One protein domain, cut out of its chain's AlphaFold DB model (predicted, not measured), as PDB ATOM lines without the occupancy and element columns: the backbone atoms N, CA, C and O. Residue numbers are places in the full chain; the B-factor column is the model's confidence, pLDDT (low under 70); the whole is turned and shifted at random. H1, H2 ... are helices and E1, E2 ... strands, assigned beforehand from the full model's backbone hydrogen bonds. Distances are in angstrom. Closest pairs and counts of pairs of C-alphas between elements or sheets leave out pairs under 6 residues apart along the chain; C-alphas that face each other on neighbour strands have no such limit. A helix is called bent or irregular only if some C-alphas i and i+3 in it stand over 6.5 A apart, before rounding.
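This is residues 166 to 300 of the 300 residues of an uncharacterized protein of Planctomycetes bacterium (UniProt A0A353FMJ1). A strongly twisted sheet of five strands has the bent helix H1 and the helix H2 over one face, while the small hairpin E2 and E3 lies off the other face as a separate piece. Residues 290 to 300, which include the end of H3, stick out past the E7 edge as a tail, and this tail makes the length. The printed part has 135 residues, with three named helices and seven named strands that follow each other along the chain as H1 E1 E2 E3 E4 E5 H2 E6 E7 H3; the helices hold 44 and the strands 30 of the 135 residues. The main sheet is mixed, in the order E1, E4, E5, E6, E7, and the class is mixed, helices and strands. The whole is compact, with a radius of gyration of the C-alphas of 15.5 A, and spans 58 by 34 by 24 A.

Begin at the sheet, with E1 (residues 189 to 194) beside E4 (220 to 224), antiparallel at 153 degrees; look for N 193 and O 221, 2.9 A apart. E5 (229 to 233) forms a hairpin with E4, antiparallel at 156 degrees, N 222 and O 230 being 2.9 A apart. E6 (268 to 270) is parallel to E5 at 19 degrees, with N 231 and O 269 at 2.8 A, and E7 (277 to 279) makes a hairpin with E6, with N 270 and O 277 at 2.8 A. The sheet is strongly twisted, but only just: its C-alphas lie up to 4.1 A off the best plane. H1 (166 to 185) was assigned as one helix by its hydrogen bonds but is bent, C-alphas 173 and 176 being 7.5 A apart. Its arms H1a and H1b and the helix H2 (246 to 259) are on the same face of the sheet, making two layers, helices on one face of a sheet. H2 is over E5 and E6 at a height over the sheet of 10.4 A and runs along the strands. H1b and H2 touch, the closest C-alphas being Val 184 and Gly 254 at 6.6 A, at a shallow tilt of 16 degrees, the same way. E5, H2 and E6 form a strand-helix-strand unit, two parallel strands with a helix between, with a left-handed crossover. H3 (286 to 295) only grazes the sheet, its closest C-alpha pair with E7 being Leu 286 and Phe 279 at 5.6 A. The hairpin of E2 (197 to 200) and E3 (205 to 208) has N 198 and O 207 at 2.8 A; E2 and E6 are only just apart, closest 8.3 A. In H1a, H1b, H2 and H3 every O i to N i+4 pair is within hydrogen-bond range.

Find C-alpha 166 at (174.116, 194.793, 204.632), where H1a begins. From C-alpha 246 at (160.302, 188.450, 191.530) H2 runs 20.0 A. H3 ends at C-alpha 295, (130.883, 206.223, 195.265), 14.2 A from its first C-alpha.

The C-alphas of Gly 215 and Asp 300, the two farthest apart, are 58.7 A apart, and the printed part has no cut. The links E3 to E4 and E5 to H2 are long. Mean pLDDT of the printed part is 83.2; residues 211 to 215 and 292 to 300 are under 70.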
ATOM      1  N   PRO A 166     175.262 195.628 204.966       90.19
ATOM      2  CA  PRO A 166     174.116 194.793 204.632       90.19
ATOM      3  C   PRO A 166     173.256 195.395 203.512       90.19
ATOM      4  O   PRO A 166     172.767 194.645 202.664       90.19
ATOM      5  N   VAL A 167     173.120 196.725 203.454       92.56
ATOM      6  CA  VAL A 167     172.359 197.425 202.406       92.56
ATOM      7  C   VAL A 167     173.070 197.278 201.066       92.56
ATOM      8  O   VAL A 167     172.455 196.873 200.080       92.56
ATOM      9  N   LEU A 168     174.382 197.522 201.022       94.69
ATOM     10  CA  LEU A 168     175.185 197.333 199.814       94.69
ATOM     11  C   LEU A 168     175.174 195.876 199.348       94.69
ATOM     12  O   LEU A 168     175.037 195.616 198.151       94.69
ATOM     13  N   SER A 169     175.323 194.919 200.270       93.06
ATOM     14  CA  SER A 169     175.285 193.499 199.923       93.06
ATOM     15  C   SER A 169     173.955 193.123 199.280       93.06
ATOM     16  O   SER A 169     173.947 192.356 198.318       93.06
ATOM     17  N   GLU A 170     172.843 193.639 199.797       93.25
ATOM     18  CA  GLU A 170     171.525 193.357 199.244       93.25
ATOM     19  C   GLU A 170     171.294 194.085 197.916       93.25
ATOM     20  O   GLU A 170     170.814 193.477 196.960       93.25
ATOM     21  N   ALA A 171     171.744 195.336 197.788       95.38
ATOM     22  CA  ALA A 171     171.700 196.084 196.532       95.38
ATOM     23  C   ALA A 171     172.469 195.369 195.406       95.38
ATOM     24  O   ALA A 171     172.024 195.335 194.258       95.38
ATOM     25  N   LEU A 172     173.615 194.752 195.717       94.75
ATOM     26  CA  LEU A 172     174.374 193.935 194.762       94.75
ATOM     27  C   LEU A 172     173.602 192.681 194.334       94.75
ATOM     28  O   LEU A 172     173.633 192.316 193.157       94.75
ATOM     29  N   ARG A 173     172.887 192.023 195.259       92.81
ATOM     30  CA  ARG A 173     172.040 190.862 194.932       92.81
ATOM     31  C   ARG A 173     170.861 191.251 194.047       92.81
ATOM     32  O   ARG A 173     170.577 190.522 193.098       92.81
ATOM     33  N   ALA A 174     170.237 192.391 194.341       93.06
ATOM     34  CA  ALA A 174     169.071 192.920 193.644       93.06
ATOM     35  C   ALA A 174     169.390 193.551 192.277       93.06
ATOM     36  O   ALA A 174     168.470 193.903 191.547       93.06
ATOM     37  N   TRP A 175     170.663 193.675 191.883       92.75
ATOM     38  CA  TRP A 175     171.038 194.327 190.623       92.75
ATOM     39  C   TRP A 175     170.311 193.790 189.368       92.75
ATOM     40  O   TRP A 175     169.818 194.598 188.584       92.75
ATOM     41  N   PRO A 176     170.155 192.468 189.149       89.12
ATOM     42  CA  PRO A 176     169.383 191.966 188.005       89.12
ATOM     43  C   PRO A 176     167.898 192.361 188.052       89.12
ATOM     44  O   PRO A 176     167.264 192.525 187.009       89.12
ATOM     45  N   GLU A 177     167.345 192.515 189.257       90.06
ATOM     46  CA  GLU A 177     165.972 192.974 189.469       90.06
ATOM     47  C   GLU A 177     165.859 194.459 189.102       90.06
ATOM     48  O   GLU A 177     164.961 194.818 188.350       90.06
ATOM     49  N   ILE A 178     166.828 195.289 189.511       91.19
ATOM     50  CA  ILE A 178     166.947 196.706 189.117       91.19
ATOM     51  C   ILE A 178     166.963 196.845 187.591       91.19
ATOM     52  O   ILE A 178     166.127 197.552 187.040       91.19
ATOM     53  N   GLN A 179     167.819 196.094 186.888       88.50
ATOM     54  CA  GLN A 179     167.867 196.132 185.418       88.50
ATOM     55  C   GLN A 179     166.537 195.724 184.768       88.50
ATOM     56  O   GLN A 179     166.164 196.238 183.715       88.50
ATOM     57  N   SER A 180     165.818 194.785 185.388       82.25
ATOM     58  CA  SER A 180     164.506 194.350 184.907       82.25
ATOM     59  C   SER A 180     163.448 195.435 185.118       82.25
ATOM     60  O   SER A 180     162.631 195.667 184.234       82.25
ATOM     61  N   ILE A 181     163.484 196.123 186.263       83.38
ATOM     62  CA  ILE A 181     162.601 197.251 186.577       83.38
ATOM     63  C   ILE A 181     162.824 198.379 185.582       83.38
ATOM     64  O   ILE A 181     161.862 198.781 184.942       83.38
ATOM     65  N   GLU A 182     164.068 198.825 185.399       87.88
ATOM     66  CA  GLU A 182     164.417 199.891 184.451       87.88
ATOM     67  C   GLU A 182     163.994 199.523 183.020       87.88
ATOM     68  O   GLU A 182     163.465 200.356 182.287       87.88
ATOM     69  N   GLY A 183     164.141 198.251 182.629       83.19
ATOM     70  CA  GLY A 183     163.690 197.760 181.325       83.19
ATOM     71  C   GLY A 183     162.167 197.764 181.136       83.19
ATOM     72  O   GLY A 183     161.701 197.973 180.017       83.19
ATOM     73  N   VAL A 184     161.387 197.534 182.200       78.38
ATOM     74  CA  VAL A 184     159.912 197.538 182.153       78.38
ATOM     75  C   VAL A 184     159.339 198.946 182.311       78.38
ATOM     76  O   VAL A 184     158.365 199.280 181.640       78.38
ATOM     77  N   SER A 185     159.900 199.753 183.211       77.50
ATOM     78  CA  SER A 185     159.399 201.092 183.525       77.50
ATOM     79  C   SER A 185     159.932 202.166 182.578       77.50
ATOM     80  O   SER A 185     159.279 203.189 182.409       77.50
ATOM     81  N   GLY A 186     161.111 201.956 181.984       81.44
ATOM     82  CA  GLY A 186     161.849 202.992 181.259       81.44
ATOM     83  C   GLY A 186     162.430 204.088 182.162       81.44
ATOM     84  O   GLY A 186     162.901 205.098 181.647       81.44
ATOM     85  N   LEU A 187     162.378 203.913 183.488       83.44
ATOM     86  CA  LEU A 187     162.824 204.892 184.480       83.44
ATOM     87  C   LEU A 187     164.101 204.412 185.164       83.44
ATOM     88  O   LEU A 187     164.127 203.303 185.694       83.44
ATOM     89  N   ASP A 188     165.113 205.278 185.202       88.75
ATOM     90  CA  ASP A 188     166.402 205.002 185.839       88.75
ATOM     91  C   ASP A 188     166.286 205.025 187.374       88.75
ATOM     92  O   ASP A 188     165.731 205.962 187.967       88.75
ATOM     93  N   ILE A 189     166.879 204.028 188.034       91.81
ATOM     94  CA  ILE A 189     167.016 203.995 189.492       91.81
ATOM     95  C   ILE A 189     168.273 204.778 189.874       91.81
ATOM     96  O   ILE A 189     169.398 204.385 189.580       91.81
ATOM     97  N   VAL A 190     168.109 205.897 190.581       93.69
ATOM     98  CA  VAL A 190     169.235 206.777 190.948       93.69
ATOM     99  C   VAL A 190     169.769 206.515 192.349       93.69
ATOM    100  O   VAL A 190     170.883 206.946 192.676       93.69
ATOM    101  N   ARG A 191     168.999 205.830 193.198       95.38
ATOM    102  CA  ARG A 191     169.393 205.512 194.572       95.38
ATOM    103  C   ARG A 191     168.721 204.224 195.052       95.38
ATOM    104  O   ARG A 191     167.572 203.953 194.722       95.38
ATOM    105  N   VAL A 192     169.463 203.435 195.819       96.56
ATOM    106  CA  VAL A 192     169.018 202.184 196.440       96.56
ATOM    107  C   VAL A 192     169.260 202.314 197.932       96.56
ATOM    108  O   VAL A 192     170.400 202.497 198.352       96.56
ATOM    109  N   GLU A 193     168.198 202.257 198.723       94.56
ATOM    110  CA  GLU A 193     168.241 202.528 200.161       94.56
ATOM    111  C   GLU A 193     167.613 201.394 200.950       94.56
ATOM    112  O   GLU A 193     166.829 200.605 200.425       94.56
ATOM    113  N   ARG A 194     167.914 201.354 202.248       91.38
ATOM    114  CA  ARG A 194     167.087 200.623 203.200       91.38
ATOM    115  C   ARG A 194     165.687 201.228 203.193       91.38
ATOM    116  O   ARG A 194     165.531 202.445 203.279       91.38
ATOM    117  N   GLN A 195     164.677 200.377 203.149       90.56
ATOM    118  CA  GLN A 195     163.301 200.798 203.348       90.56
ATOM    119  C   GLN A 195     163.131 201.311 204.787       90.56
ATOM    120  O   GLN A 195     163.362 200.576 205.744       90.56
ATOM    121  N   ALA A 196     162.797 202.595 204.936       84.19
ATOM    122  CA  ALA A 196     162.698 203.247 206.245       84.19
ATOM    123  C   ALA A 196     161.445 202.822 207.024       84.19
ATOM    124  O   ALA A 196     161.457 202.793 208.255       84.19
ATOM    125  N   GLU A 197     160.383 202.478 206.298       85.62
ATOM    126  CA  GLU A 197     159.062 202.183 206.839       85.62
ATOM    127  C   GLU A 197     158.499 200.905 206.211       85.62
ATOM    128  O   GLU A 197     158.624 200.678 205.007       85.62
ATOM    129  N   LEU A 198     157.835 200.080 207.006       81.94
ATOM    130  CA  LEU A 198     157.057 198.941 206.541       81.94
ATOM    131  C   LEU A 198     155.574 199.287 206.633       81.94
ATOM    132  O   LEU A 198     155.127 199.931 207.581       81.94
ATOM    133  N   TRP A 199     154.803 198.865 205.634       80.81
ATOM    134  CA  TRP A 199     153.352 198.978 205.698       80.81
ATOM    135  C   TRP A 199     152.795 197.880 206.604       80.81
ATOM    136  O   TRP A 199     152.963 196.695 206.307       80.81
ATOM    137  N   ASN A 200     152.092 198.258 207.670       81.56
ATOM    138  CA  ASN A 200     151.393 197.311 208.526       81.56
ATOM    139  C   ASN A 200     149.925 197.194 208.079       81.56
ATOM    140  O   ASN A 200     149.149 198.147 208.135       81.56
ATOM    141  N   SER A 201     149.522 196.007 207.615       73.50
ATOM    142  CA  SER A 201     148.144 195.763 207.166       73.50
ATOM    143  C   SER A 201     147.127 195.601 208.287       73.50
ATOM    144  O   SER A 201     145.936 195.743 208.023       73.50
ATOM    145  N   GLU A 202     147.571 195.244 209.489       79.06
ATOM    146  CA  GLU A 202     146.700 195.082 210.653       79.06
ATOM    147  C   GLU A 202     146.302 196.446 211.209       79.06
ATOM    148  O   GLU A 202     145.130 196.683 211.494       79.06
ATOM    149  N   THR A 203     147.271 197.357 211.313       79.69
ATOM    150  CA  THR A 203     147.041 198.714 211.820       79.69
ATOM    151  C   THR A 203     146.597 199.672 210.717       79.69
ATOM    152  O   THR A 203     145.884 200.631 210.994       79.69
ATOM    153  N   GLY A 204     146.968 199.407 209.459       76.94
ATOM    154  CA  GLY A 204     146.709 200.304 208.333       76.94
ATOM    155  C   GLY A 204     147.612 201.540 208.330       76.94
ATOM    156  O   GLY A 204     147.255 202.542 207.713       76.94
ATOM    157  N   PHE A 205     148.752 201.479 209.023       80.31
ATOM    158  CA  PHE A 205     149.710 202.576 209.148       80.31
ATOM    159  C   PHE A 205     151.129 202.141 208.764       80.31
ATOM    160  O   PHE A 205     151.454 200.954 208.691       80.31
ATOM    161  N   TRP A 206     151.978 203.134 208.506       82.50
ATOM    162  CA  TRP A 206     153.412 202.948 208.313       82.50
ATOM    163  C   TRP A 206     154.116 202.817 209.660       82.50
ATOM    164  O   TRP A 206     153.888 203.615 210.569       82.50
ATOM    165  N   GLU A 207     154.999 201.833 209.773       84.44
ATOM    166  CA  GLU A 207     155.793 201.577 210.971       84.44
ATOM    167  C   GLU A 207     157.278 201.595 210.625       84.44
ATOM    168  O   GLU A 207     157.671 201.220 209.522       84.44
ATOM    169  N   ALA A 208     158.125 202.037 211.554       83.31
ATOM    170  CA  ALA A 208     159.564 202.069 211.323       83.31
ATOM    171  C   ALA A 208     160.100 200.651 211.062       83.31
ATOM    172  O   ALA A 208     159.851 199.730 211.841       83.31
ATOM    173  N   ALA A 209     160.858 200.479 209.978       78.94
ATOM    174  CA  ALA A 209     161.449 199.189 209.653       78.94
ATOM    175  C   ALA A 209     162.517 198.802 210.701       78.94
ATOM    176  O   ALA A 209     163.366 199.639 211.038       78.94
ATOM    177  N   PRO A 210     162.538 197.546 211.187       73.12
ATOM    178  CA  PRO A 210     163.591 197.070 212.077       73.12
ATOM    179  C   PRO A 210     164.970 197.244 211.430       73.12
ATOM    180  O   PRO A 210     165.185 196.883 210.268       73.12
ATOM    181  N   ARG A 211     165.922 197.825 212.170       66.75
ATOM    182  CA  ARG A 211     167.277 198.069 211.650       66.75
ATOM    183  C   ARG A 211     168.201 196.856 211.781       66.75
ATOM    184  O   ARG A 211     169.004 196.644 210.874       66.75
ATOM    185  N   ASP A 212     168.006 196.031 212.811       60.44
ATOM    186  CA  ASP A 212     168.980 195.024 213.245       60.44
ATOM    187  C   ASP A 212     168.330 193.690 213.628       60.44
ATOM    188  O   ASP A 212     168.226 193.340 214.804       60.44
ATOM    189  N   GLU A 213     167.919 192.904 212.635       54.50
ATOM    190  CA  GLU A 213     167.455 191.536 212.876       54.50
ATOM    191  C   GLU A 213     168.395 190.512 212.217       54.50
ATOM    192  O   GLU A 213     168.449 190.342 211.000       54.50
ATOM    193  N   THR A 214     169.186 189.850 213.070       54.81
ATOM    194  CA  THR A 214     169.579 188.427 212.960       54.81
ATOM    195  C   THR A 214     170.229 187.938 211.656       54.81
ATOM    196  O   THR A 214     170.129 186.762 211.310       54.81
ATOM    197  N   GLY A 215     170.971 188.795 210.948       64.50
ATOM    198  CA  GLY A 215     171.648 188.410 209.700       64.50
ATOM    199  C   GLY A 215     170.704 188.301 208.500       64.50
ATOM    200  O   GLY A 215     171.103 187.806 207.444       64.50
ATOM    201  N   ILE A 216     169.470 188.783 208.649       73.31
ATOM    202  CA  ILE A 216     168.503 188.898 207.567       73.31
ATOM    203  C   ILE A 216     168.827 190.175 206.776       73.31
ATOM    204  O   ILE A 216     168.958 191.248 207.370       73.31
ATOM    205  N   PRO A 217     168.962 190.107 205.438       80.88
ATOM    206  CA  PRO A 217     169.210 191.296 204.635       80.88
ATOM    207  C   PRO A 217     168.090 192.337 204.782       80.88
ATOM    208  O   PRO A 217     166.915 191.970 204.906       80.88
ATOM    209  N   PRO A 218     168.415 193.637 204.755       87.88
ATOM    210  CA  PRO A 218     167.412 194.681 204.876       87.88
ATOM    211  C   PRO A 218     166.514 194.726 203.630       87.88
ATOM    212  O   PRO A 218     167.008 194.525 202.519       87.88
ATOM    213  N   PRO A 219     165.209 195.018 203.774       90.38
ATOM    214  CA  PRO A 219     164.365 195.338 202.630       90.38
ATOM    215  C   PRO A 219     164.843 196.629 201.953       90.38
ATOM    216  O   PRO A 219     165.277 197.576 202.622       90.38
ATOM    217  N   LEU A 220     164.769 196.662 200.622       93.81
ATOM    218  CA  LEU A 220     165.242 197.769 199.803       93.81
ATOM    219  C   LEU A 220     164.097 198.640 199.282       93.81
ATOM    220  O   LEU A 220     163.038 198.158 198.876       93.81
ATOM    221  N   CYS A 221     164.384 199.934 199.209       94.75
ATOM    222  CA  CYS A 221     163.627 200.929 198.471       94.75
ATOM    223  C   CYS A 221     164.471 201.426 197.292       94.75
ATOM    224  O   CYS A 221     165.630 201.817 197.462       94.75
ATOM    225  N   PHE A 222     163.891 201.422 196.095       95.31
ATOM    226  CA  PHE A 222     164.498 202.013 194.905       95.31
ATOM    227  C   PHE A 222     163.902 203.389 194.659       95.31
ATOM    228  O   PHE A 222     162.685 203.544 194.617       95.31
ATOM    229  N   VAL A 223     164.765 204.383 194.487       94.38
ATOM    230  CA  VAL A 223     164.362 205.769 194.253       94.38
ATOM    231  C   VAL A 223     164.691 206.144 192.817       94.38
ATOM    232  O   VAL A 223     165.820 205.947 192.351       94.38
ATOM    233  N   LEU A 224     163.695 206.684 192.128       90.94
ATOM    234  CA  LEU A 224     163.770 207.102 190.733       90.94
ATOM    235  C   LEU A 224     164.362 208.512 190.605       90.94
ATOM    236  O   LEU A 224     164.474 209.253 191.584       90.94
ATOM    237  N   GLY A 225     164.752 208.895 189.387       85.94
ATOM    238  CA  GLY A 225     165.378 210.199 189.111       85.94
ATOM    239  C   GLY A 225     164.551 211.428 189.512       85.94
ATOM    240  O   GLY A 225     165.124 212.483 189.776       85.94
ATOM    241  N   ASP A 226     163.232 211.284 189.605       85.06
ATOM    242  CA  ASP A 226     162.282 212.322 190.027       85.06
ATOM    243  C   ASP A 226     161.912 212.267 191.520       85.06
ATOM    244  O   ASP A 226     161.102 213.066 191.986       85.06
ATOM    245  N   GLY A 227     162.524 211.358 192.283       88.31
ATOM    246  CA  GLY A 227     162.322 211.225 193.724       88.31
ATOM    247  C   GLY A 227     161.208 210.266 194.139       88.31
ATOM    248  O   GLY A 227     161.005 210.094 195.337       88.31
ATOM    249  N   ARG A 228     160.511 209.619 193.199       91.31
ATOM    250  CA  ARG A 228     159.511 208.590 193.520       91.31
ATOM    251  C   ARG A 228     160.145 207.311 194.045       91.31
ATOM    252  O   ARG A 228     161.280 206.975 193.703       91.31
ATOM    253  N   GLU A 229     159.383 206.581 194.850       93.75
ATOM    254  CA  GLU A 229     159.861 205.445 195.635       93.75
ATOM    255  C   GLU A 229     159.166 204.140 195.225       93.75
ATOM    256  O   GLU A 229     157.940 204.055 195.142       93.75
ATOM    257  N   ILE A 230     159.953 203.085 195.022       93.56
ATOM    258  CA  ILE A 230     159.474 201.716 194.834       93.56
ATOM    259  C   ILE A 230     159.965 200.888 196.018       93.56
ATOM    260  O   ILE A 230     161.148 200.562 196.124       93.56
ATOM    261  N   TYR A 231     159.041 200.537 196.902       93.44
ATOM    262  CA  TYR A 231     159.276 199.656 198.037       93.44
ATOM    263  C   TYR A 231     159.291 198.226 197.502       93.44
ATOM    264  O   TYR A 231     158.260 197.634 197.161       93.44
ATOM    265  N   TRP A 232     160.509 197.733 197.302       91.75
ATOM    266  CA  TRP A 232     160.791 196.502 196.578       91.75
ATOM    267  C   TRP A 232     160.995 195.301 197.501       91.75
ATOM    268  O   TRP A 232     160.827 194.149 197.076       91.75
ATOM    269  N   GLY A 233     161.338 195.576 198.760       90.44
ATOM    270  CA  GLY A 233     161.636 194.574 199.765       90.44
ATOM    271  C   GLY A 233     162.977 193.903 199.506       90.44
ATOM    272  O   GLY A 233     163.908 194.496 198.958       90.44
ATOM    273  N   ARG A 234     163.097 192.647 199.928       90.00
ATOM    274  CA  ARG A 234     164.317 191.856 199.743       90.00
ATOM    275  C   ARG A 234     164.392 191.289 198.322       90.00
ATOM    276  O   ARG A 234     163.369 191.078 197.657       90.00
ATOM    277  N   SER A 235     165.612 191.044 197.855       88.81
ATOM    278  CA  SER A 235     165.862 190.316 196.612       88.81
ATOM    279  C   SER A 235     165.337 188.889 196.721       88.81
ATOM    280  O   SER A 235     165.355 188.278 197.791       88.81
ATOM    281  N   GLU A 236     164.929 188.306 195.597       86.44
ATOM    282  CA  GLU A 236     164.512 186.896 195.567       86.44
ATOM    283  C   GLU A 236     165.666 185.968 195.993       86.44
ATOM    284  O   GLU A 236     165.474 184.956 196.664       86.44
ATOM    285  N   ARG A 237     166.906 186.382 195.696       85.75
ATOM    286  CA  ARG A 237     168.146 185.688 196.078       85.75
ATOM    287  C   ARG A 237     168.454 185.729 197.575       85.75
ATOM    288  O   ARG A 237     169.365 185.023 198.007       85.75
ATOM    289  N   ALA A 238     167.737 186.534 198.358       83.69
ATOM    290  CA  ALA A 238     167.834 186.508 199.812       83.69
ATOM    291  C   ALA A 238     167.188 185.250 200.423       83.69
ATOM    292  O   ALA A 238     167.430 184.976 201.596       83.69
ATOM    293  N   ASN A 239     166.419 184.469 199.645       77.25
ATOM    294  CA  ASN A 239     165.676 183.288 200.106       77.25
ATOM    295  C   ASN A 239     164.747 183.589 201.297       77.25
ATOM    296  O   ASN A 239     164.619 182.778 202.213       77.25
ATOM    297  N   ASP A 240     164.118 184.766 201.295       80.19
ATOM    298  CA  ASP A 240     163.136 185.144 202.309       80.19
ATOM    299  C   ASP A 240     161.858 184.294 202.151       80.19
ATOM    300  O   ASP A 240     161.186 184.413 201.120       80.19
ATOM    301  N   PRO A 241     161.486 183.451 203.136       72.44
ATOM    302  CA  PRO A 241     160.296 182.603 203.046       72.44
ATOM    303  C   PRO A 241     158.984 183.398 203.005       72.44
ATOM    304  O   PRO A 241     157.966 182.862 202.570       72.44
ATOM    305  N   PHE A 242     158.999 184.660 203.440       77.38
ATOM    306  CA  PHE A 242     157.846 185.561 203.403       77.38
ATOM    307  C   PHE A 242     157.944 186.594 202.271       77.38
ATOM    308  O   PHE A 242     157.056 187.436 202.122       77.38
ATOM    309  N   GLY A 243     159.006 186.529 201.463       78.69
ATOM    310  CA  GLY A 243     159.250 187.452 200.366       78.69
ATOM    311  C   GLY A 243     158.266 187.267 199.211       78.69
ATOM    312  O   GLY A 243     157.830 186.161 198.890       78.69
ATOM    313  N   VAL A 244     157.935 188.366 198.535       85.88
ATOM    314  CA  VAL A 244     157.142 188.320 197.302       85.88
ATOM    315  C   VAL A 244     158.046 187.899 196.130       85.88
ATOM    316  O   VAL A 244     159.052 188.575 195.886       85.88
ATOM    317  N   PRO A 245     157.693 186.847 195.361       87.62
ATOM    318  CA  PRO A 245     158.500 186.385 194.230       87.62
ATOM    319  C   PRO A 245     158.731 187.468 193.172       87.62
ATOM    320  O   PRO A 245     157.834 188.270 192.883       87.62
ATOM    321  N   LEU A 246     159.900 187.449 192.525       86.50
ATOM    322  CA  LEU A 246     160.302 188.450 191.530       86.50
ATOM    323  C   LEU A 246     159.288 188.557 190.388       86.50
ATOM    324  O   LEU A 246     158.872 189.657 190.026       86.50
ATOM    325  N   GLY A 247     158.842 187.416 189.855       85.12
ATOM    326  CA  GLY A 247     157.868 187.381 188.761       85.12
ATOM    327  C   GLY A 247     156.552 188.083 189.114       85.12
ATOM    328  O   GLY A 247     155.980 188.784 188.279       85.12
ATOM    329  N   LEU A 248     156.105 187.968 190.370       88.38
ATOM    330  CA  LEU A 248     154.897 188.638 190.847       88.38
ATOM    331  C   LEU A 248     155.124 190.147 191.036       88.38
ATOM    332  O   LEU A 248     154.272 190.933 190.618       88.38
ATOM    333  N   LYS A 249     156.268 190.566 191.600       89.38
ATOM    334  CA  LYS A 249     156.643 191.992 191.710       89.38
ATOM    335  C   LYS A 249     156.721 192.656 190.331       89.38
ATOM    336  O   LYS A 249     156.126 193.712 190.126       89.38
ATOM    337  N   ALA A 250     157.367 192.004 189.364       85.12
ATOM    338  CA  ALA A 250     157.496 192.494 187.993       85.12
ATOM    339  C   ALA A 250     156.142 192.583 187.267       85.12
ATOM    340  O   ALA A 250     155.851 193.595 186.632       85.12
ATOM    341  N   ALA A 251     155.278 191.569 187.401       86.69
ATOM    342  CA  ALA A 251     153.934 191.598 186.819       86.69
ATOM    343  C   ALA A 251     153.075 192.733 187.405       86.69
ATOM    344  O   ALA A 251     152.375 193.428 186.666       86.69
ATOM    345  N   ARG A 252     153.160 192.956 188.724       90.12
ATOM    346  CA  ARG A 252     152.490 194.074 189.406       90.12
ATOM    347  C   ARG A 252     152.997 195.419 188.906       90.12
ATOM    348  O   ARG A 252     152.179 196.266 188.568       90.12
ATOM    349  N   LEU A 253     154.315 195.591 188.810       88.94
ATOM    350  CA  LEU A 253     154.913 196.803 188.257       88.94
ATOM    351  C   LEU A 253     154.438 197.048 186.818       88.94
ATOM    352  O   LEU A 253     153.976 198.141 186.515       88.94
ATOM    353  N   GLY A 254     154.461 196.032 185.951       87.44
ATOM    354  CA  GLY A 254     153.973 196.157 184.575       87.44
ATOM    355  C   GLY A 254     152.491 196.547 184.491       87.44
ATOM    356  O   GLY A 254     152.114 197.387 183.675       87.44
ATOM    357  N   ALA A 255     151.644 195.996 185.366       88.44
ATOM    358  CA  ALA A 255     150.237 196.383 185.456       88.44
ATOM    359  C   ALA A 255     150.062 197.839 185.922       88.44
ATOM    360  O   ALA A 255     149.222 198.558 185.377       88.44
ATOM    361  N   VAL A 256     150.876 198.285 186.885       89.50
ATOM    362  CA  VAL A 256     150.905 199.681 187.343       89.50
ATOM    363  C   VAL A 256     151.326 200.606 186.212       89.50
ATOM    364  O   VAL A 256     150.595 201.546 185.936       89.50
ATOM    365  N   MET A 257     152.412 200.301 185.498       87.31
ATOM    366  CA  MET A 257     152.880 201.106 184.362       87.31
ATOM    367  C   MET A 257     151.846 201.195 183.236       87.31
ATOM    368  O   MET A 257     151.749 202.214 182.559       87.31
ATOM    369  N   LYS A 258     151.035 200.148 183.041       87.50
ATOM    370  CA  LYS A 258     149.944 200.162 182.059       87.50
ATOM    371  C   LYS A 258     148.776 201.055 182.491       87.50
ATOM    372  O   LYS A 258     148.164 201.693 181.640       87.50
ATOM    373  N   LYS A 259     148.435 201.062 183.784       87.44
ATOM    374  CA  LYS A 259     147.330 201.868 184.336       87.44
ATOM    375  C   LYS A 259     147.734 203.329 184.554       87.44
ATOM    376  O   LYS A 259     146.936 204.224 184.305       87.44
ATOM    377  N   TYR A 260     148.964 203.549 185.001       86.38
ATOM    378  CA  TYR A 260     149.565 204.843 185.298       86.38
ATOM    379  C   TYR A 260     150.883 204.973 184.518       86.38
ATOM    380  O   TYR A 260     151.957 204.741 185.086       86.38
ATOM    381  N   PRO A 261     150.818 205.309 183.214       82.06
ATOM    382  CA  PRO A 261     152.007 205.604 182.422       82.06
ATOM    383  C   PRO A 261     152.889 206.642 183.121       82.06
ATOM    384  O   PRO A 261     152.385 207.546 183.792       82.06
ATOM    385  N   ASP A 262     154.206 206.468 183.011       77.44
ATOM    386  CA  ASP A 262     155.214 207.321 183.650       77.44
ATOM    387  C   ASP A 262     155.024 207.492 185.164       77.44
ATOM    388  O   ASP A 262     155.373 208.537 185.705       77.44
ATOM    389  N   PHE A 263     154.455 206.491 185.853       78.69
ATOM    390  CA  PHE A 263     154.127 206.510 187.289       78.69
ATOM    391  C   PHE A 263     153.136 207.614 187.728       78.69
ATOM    392  O   PHE A 263     152.916 207.762 188.921       78.69
ATOM    393  N   GLY A 264     152.497 208.350 186.807       82.19
ATOM    394  CA  GLY A 264     151.408 209.318 187.044       82.19
ATOM    395  C   GLY A 264     151.318 209.947 188.457       82.19
ATOM    396  O   GLY A 264     152.265 210.610 188.880       82.19
ATOM    397  N   PRO A 265     150.203 209.761 189.197       87.12
ATOM    398  CA  PRO A 265     150.010 210.310 190.547       87.12
ATOM    399  C   PRO A 265     150.733 209.516 191.652       87.12
ATOM    400  O   PRO A 265     150.584 209.832 192.831       87.12
ATOM    401  N   ILE A 266     151.455 208.447 191.305       91.62
ATOM    402  CA  ILE A 266     152.085 207.551 192.271       91.62
ATOM    403  C   ILE A 266     153.390 208.180 192.736       91.62
ATOM    404  O   ILE A 266     154.339 208.299 191.965       91.62
ATOM    405  N   TYR A 267     153.459 208.514 194.017       91.56
ATOM    406  CA  TYR A 267     154.702 208.894 194.676       91.56
ATOM    407  C   TYR A 267     155.446 207.672 195.222       91.56
ATOM    408  O   TYR A 267     156.660 207.556 195.054       91.56
ATOM    409  N   ARG A 268     154.708 206.739 195.837       92.81
ATOM    410  CA  ARG A 268     155.262 205.536 196.469       92.81
ATOM    411  C   ARG A 268     154.499 204.289 196.037       92.81
ATOM    412  O   ARG A 268     153.278 204.220 196.177       92.81
ATOM    413  N   LEU A 269     155.216 203.281 195.551       92.88
ATOM    414  CA  LEU A 269     154.663 201.991 195.131       92.88
ATOM    415  C   LEU A 269     155.201 200.857 196.008       92.88
ATOM    416  O   LEU A 269     156.403 200.630 196.048       92.88
ATOM    417  N   VAL A 270     154.310 200.105 196.654       92.50
ATOM    418  CA  VAL A 270     154.646 198.965 197.520       92.50
ATOM    419  C   VAL A 270     154.403 197.659 196.782       92.50
ATOM    420  O   VAL A 270     153.263 197.332 196.435       92.50
ATOM    421  N   LEU A 271     155.477 196.906 196.537       90.75
ATOM    422  CA  LEU A 271     155.448 195.643 195.791       90.75
ATOM    423  C   LEU A 271     155.822 194.425 196.637       90.75
ATOM    424  O   LEU A 271     155.464 193.306 196.260       90.75
ATOM    425  N   ASP A 272     156.487 194.638 197.769       86.81
ATOM    426  CA  ASP A 272     156.999 193.626 198.700       86.81
ATOM    427  C   ASP A 272     155.966 193.090 199.694       86.81
ATOM    428  O   ASP A 272     156.296 192.315 200.586       86.81
ATOM    429  N   PHE A 273     154.701 193.452 199.506       82.44
ATOM    430  CA  PHE A 273     153.598 193.047 200.367       82.44
ATOM    431  C   PHE A 273     152.630 192.087 199.646       82.44
ATOM    432  O   PHE A 273     152.506 192.151 198.414       82.44
ATOM    433  N   PRO A 274     151.869 191.216 200.349       78.62
ATOM    434  CA  PRO A 274     150.900 190.315 199.716       78.62
ATOM    435  C   PRO A 274     149.898 191.001 198.782       78.62
ATOM    436  O   PRO A 274     149.506 190.407 197.778       78.62
ATOM    437  N   LYS A 275     149.525 192.257 199.050       82.94
ATOM    438  CA  LYS A 275     148.743 193.105 198.138       82.94
ATOM    439  C   LYS A 275     149.552 194.346 197.767       82.94
ATOM    440  O   LYS A 275     150.052 195.025 198.656       82.94
ATOM    441  N   MET A 276     149.643 194.633 196.469       88.88
ATOM    442  CA  MET A 276     150.266 195.862 195.969       88.88
ATOM    443  C   MET A 276     149.463 197.085 196.418       88.88
ATOM    444  O   MET A 276     148.231 197.032 196.438       88.88
ATOM    445  N   ARG A 277     150.167 198.164 196.767       90.44
ATOM    446  CA  ARG A 277     149.576 199.456 197.134       90.44
ATOM    447  C   ARG A 277     150.321 200.588 196.444       90.44
ATOM    448  O   ARG A 277     151.541 200.526 196.317       90.44
ATOM    449  N   ALA A 278     149.589 201.610 196.024       92.25
ATOM    450  CA  ALA A 278     150.143 202.800 195.397       92.25
ATOM    451  C   ALA A 278     149.634 204.031 196.145       92.25
ATOM    452  O   ALA A 278     148.435 204.149 196.391       92.25
ATOM    453  N   PHE A 279     150.552 204.920 196.503       91.69
ATOM    454  CA  PHE A 279     150.274 206.097 197.311       91.69
ATOM    455  C   PHE A 279     150.658 207.369 196.562       91.69
ATOM    456  O   PHE A 279     151.646 207.375 195.821       91.69
ATOM    457  N   ASP A 280     149.892 208.434 196.772       91.38
ATOM    458  CA  ASP A 280     150.225 209.775 196.289       91.38
ATOM    459  C   ASP A 280     151.226 210.498 197.212       91.38
ATOM    460  O   ASP A 280     151.713 209.945 198.203       91.38
ATOM    461  N   HIS A 281     151.549 211.751 196.884       88.31
ATOM    462  CA  HIS A 281     152.442 212.596 197.686       88.31
ATOM    463  C   HIS A 281     151.908 212.918 199.091       88.31
ATOM    464  O   HIS A 281     152.692 213.273 199.968       88.31
ATOM    465  N   GLU A 282     150.597 212.810 199.310       87.88
ATOM    466  CA  GLU A 282     149.961 213.012 200.615       87.88
ATOM    467  C   GLU A 282     149.937 211.715 201.445       87.88
ATOM    468  O   GLU A 282     149.484 211.717 202.588       87.88
ATOM    469  N   GLY A 283     150.430 210.601 200.889       84.75
ATOM    470  CA  GLY A 283     150.425 209.290 201.532       84.75
ATOM    471  C   GLY A 283     149.067 208.588 201.482       84.75
ATOM    472  O   GLY A 283     148.860 207.612 202.206       84.75
ATOM    473  N   ARG A 284     148.135 209.054 200.643       87.00
ATOM    474  CA  ARG A 284     146.808 208.450 200.477       87.00
ATOM    475  C   ARG A 284     146.873 207.278 199.509       87.00
ATOM    476  O   ARG A 284     147.515 207.360 198.465       87.00
ATOM    477  N   ASP A 285     146.177 206.195 199.841       88.56
ATOM    478  CA  ASP A 285     146.072 205.023 198.972       88.56
ATOM    479  C   ASP A 285     145.176 205.336 197.763       88.56
ATOM    480  O   ASP A 285     143.978 205.592 197.905       88.56
ATOM    481  N   LEU A 286     145.744 205.273 196.558       87.31
ATOM    482  CA  LEU A 286     145.034 205.579 195.315       87.31
ATOM    483  C   LEU A 286     143.841 204.649 195.061       87.31
ATOM    484  O   LEU A 286     142.887 205.048 194.393       87.31
ATOM    485  N   ALA A 287     143.864 203.416 195.579       83.38
ATOM    486  CA  ALA A 287     142.724 202.511 195.467       83.38
ATOM    487  C   ALA A 287     141.536 202.978 196.323       83.38
ATOM    488  O   ALA A 287     140.386 202.779 195.936       83.38
ATOM    489  N   GLN A 288     141.806 203.621 197.464       78.19
ATOM    490  CA  GLN A 288     140.767 204.199 198.318       78.19
ATOM    491  C   GLN A 288     140.199 205.483 197.711       78.19
ATOM    492  O   GLN A 288     138.988 205.678 197.753       78.19
ATOM    493  N   ILE A 289     141.048 206.318 197.099       71.56
ATOM    494  CA  ILE A 289     140.602 207.532 196.396       71.56
ATOM    495  C   ILE A 289     139.641 207.166 195.260       71.56
ATOM    496  O   ILE A 289     138.527 207.680 195.222       71.56
ATOM    497  N   ALA A 290     140.020 206.217 194.400       72.38
ATOM    498  CA  ALA A 290     139.172 205.789 193.286       72.38
ATOM    499  C   ALA A 290     137.808 205.250 193.760       72.38
ATOM    500  O   ALA A 290     136.779 205.571 193.174       72.38
ATOM    501  N   ALA A 291     137.779 204.491 194.862       71.06
ATOM    502  CA  ALA A 291     136.531 203.984 195.434       71.06
ATOM    503  C   ALA A 291     135.625 205.099 196.001       71.06
ATOM    504  O   ALA A 291     134.402 204.989 195.937       71.06
ATOM    505  N   LEU A 292     136.207 206.172 196.548       62.16
ATOM    506  CA  LEU A 292     135.464 207.338 197.040       62.16
ATOM    507  C   LEU A 292     134.919 208.207 195.895       62.16
ATOM    508  O   LEU A 292     133.832 208.764 196.023       62.16
ATOM    509  N   GLU A 293     135.647 208.306 194.782       67.12
ATOM    510  CA  GLU A 293     135.215 209.035 193.582       67.12
ATOM    511  C   GLU A 293     134.105 208.287 192.824       67.12
ATOM    512  O   GLU A 293     133.117 208.896 192.415       67.12
ATOM    513  N   GLU A 294     134.200 206.957 192.714       63.38
ATOM    514  CA  GLU A 294     133.145 206.118 192.127       63.38
ATOM    515  C   GLU A 294     131.873 206.098 192.997       63.38
ATOM    516  O   GLU A 294     130.763 206.125 192.469       63.38
ATOM    517  N   GLY A 295     132.012 206.132 194.328       54.88
ATOM    518  CA  GLY A 295     130.883 206.223 195.265       54.88
ATOM    519  C   GLY A 295     130.205 207.599 195.337       54.88
ATOM    520  O   GLY A 295     129.091 207.692 195.848       54.88
ATOM    521  N   ASN A 296     130.852 208.647 194.816       47.50
ATOM    522  CA  ASN A 296     130.326 210.014 194.742       47.50
ATOM    523  C   ASN A 296     129.879 210.421 193.332       47.50
ATOM    524  O   ASN A 296     129.535 211.587 193.133       47.50
ATOM    525  N   SER A 297     129.848 209.499 192.363       41.38
ATOM    526  CA  SER A 297     129.136 209.756 191.109       41.38
ATOM    527  C   SER A 297     127.650 209.937 191.436       41.38
ATOM    528  O   SER A 297     127.016 208.973 191.876       41.38
ATOM    529  N   PRO A 298     127.069 211.142 191.274       42.97
ATOM    530  CA  PRO A 298     125.625 211.284 191.333       42.97
ATOM    531  C   PRO A 298     125.092 210.416 190.196       42.97
ATOM    532  O   PRO A 298     125.512 210.595 189.055       42.97
ATOM    533  N   GLY A 299     124.256 209.430 190.515       43.94
ATOM    534  CA  GLY A 299     123.592 208.642 189.487       43.94
ATOM    535  C   GLY A 299     122.862 209.575 188.523       43.94
ATOM    536  O   GLY A 299     122.036 210.373 188.970       43.94
ATOM    537  N   ASP A 300     123.216 209.479 187.242       38.47
ATOM    538  CA  ASP A 300     122.374 209.923 186.128       38.47
ATOM    539  C   ASP A 300     121.072 209.103 186.085       38.47
ATOM    540  O   ASP A 300     121.125 207.871 186.332       38.47
TER     541      ASP A 300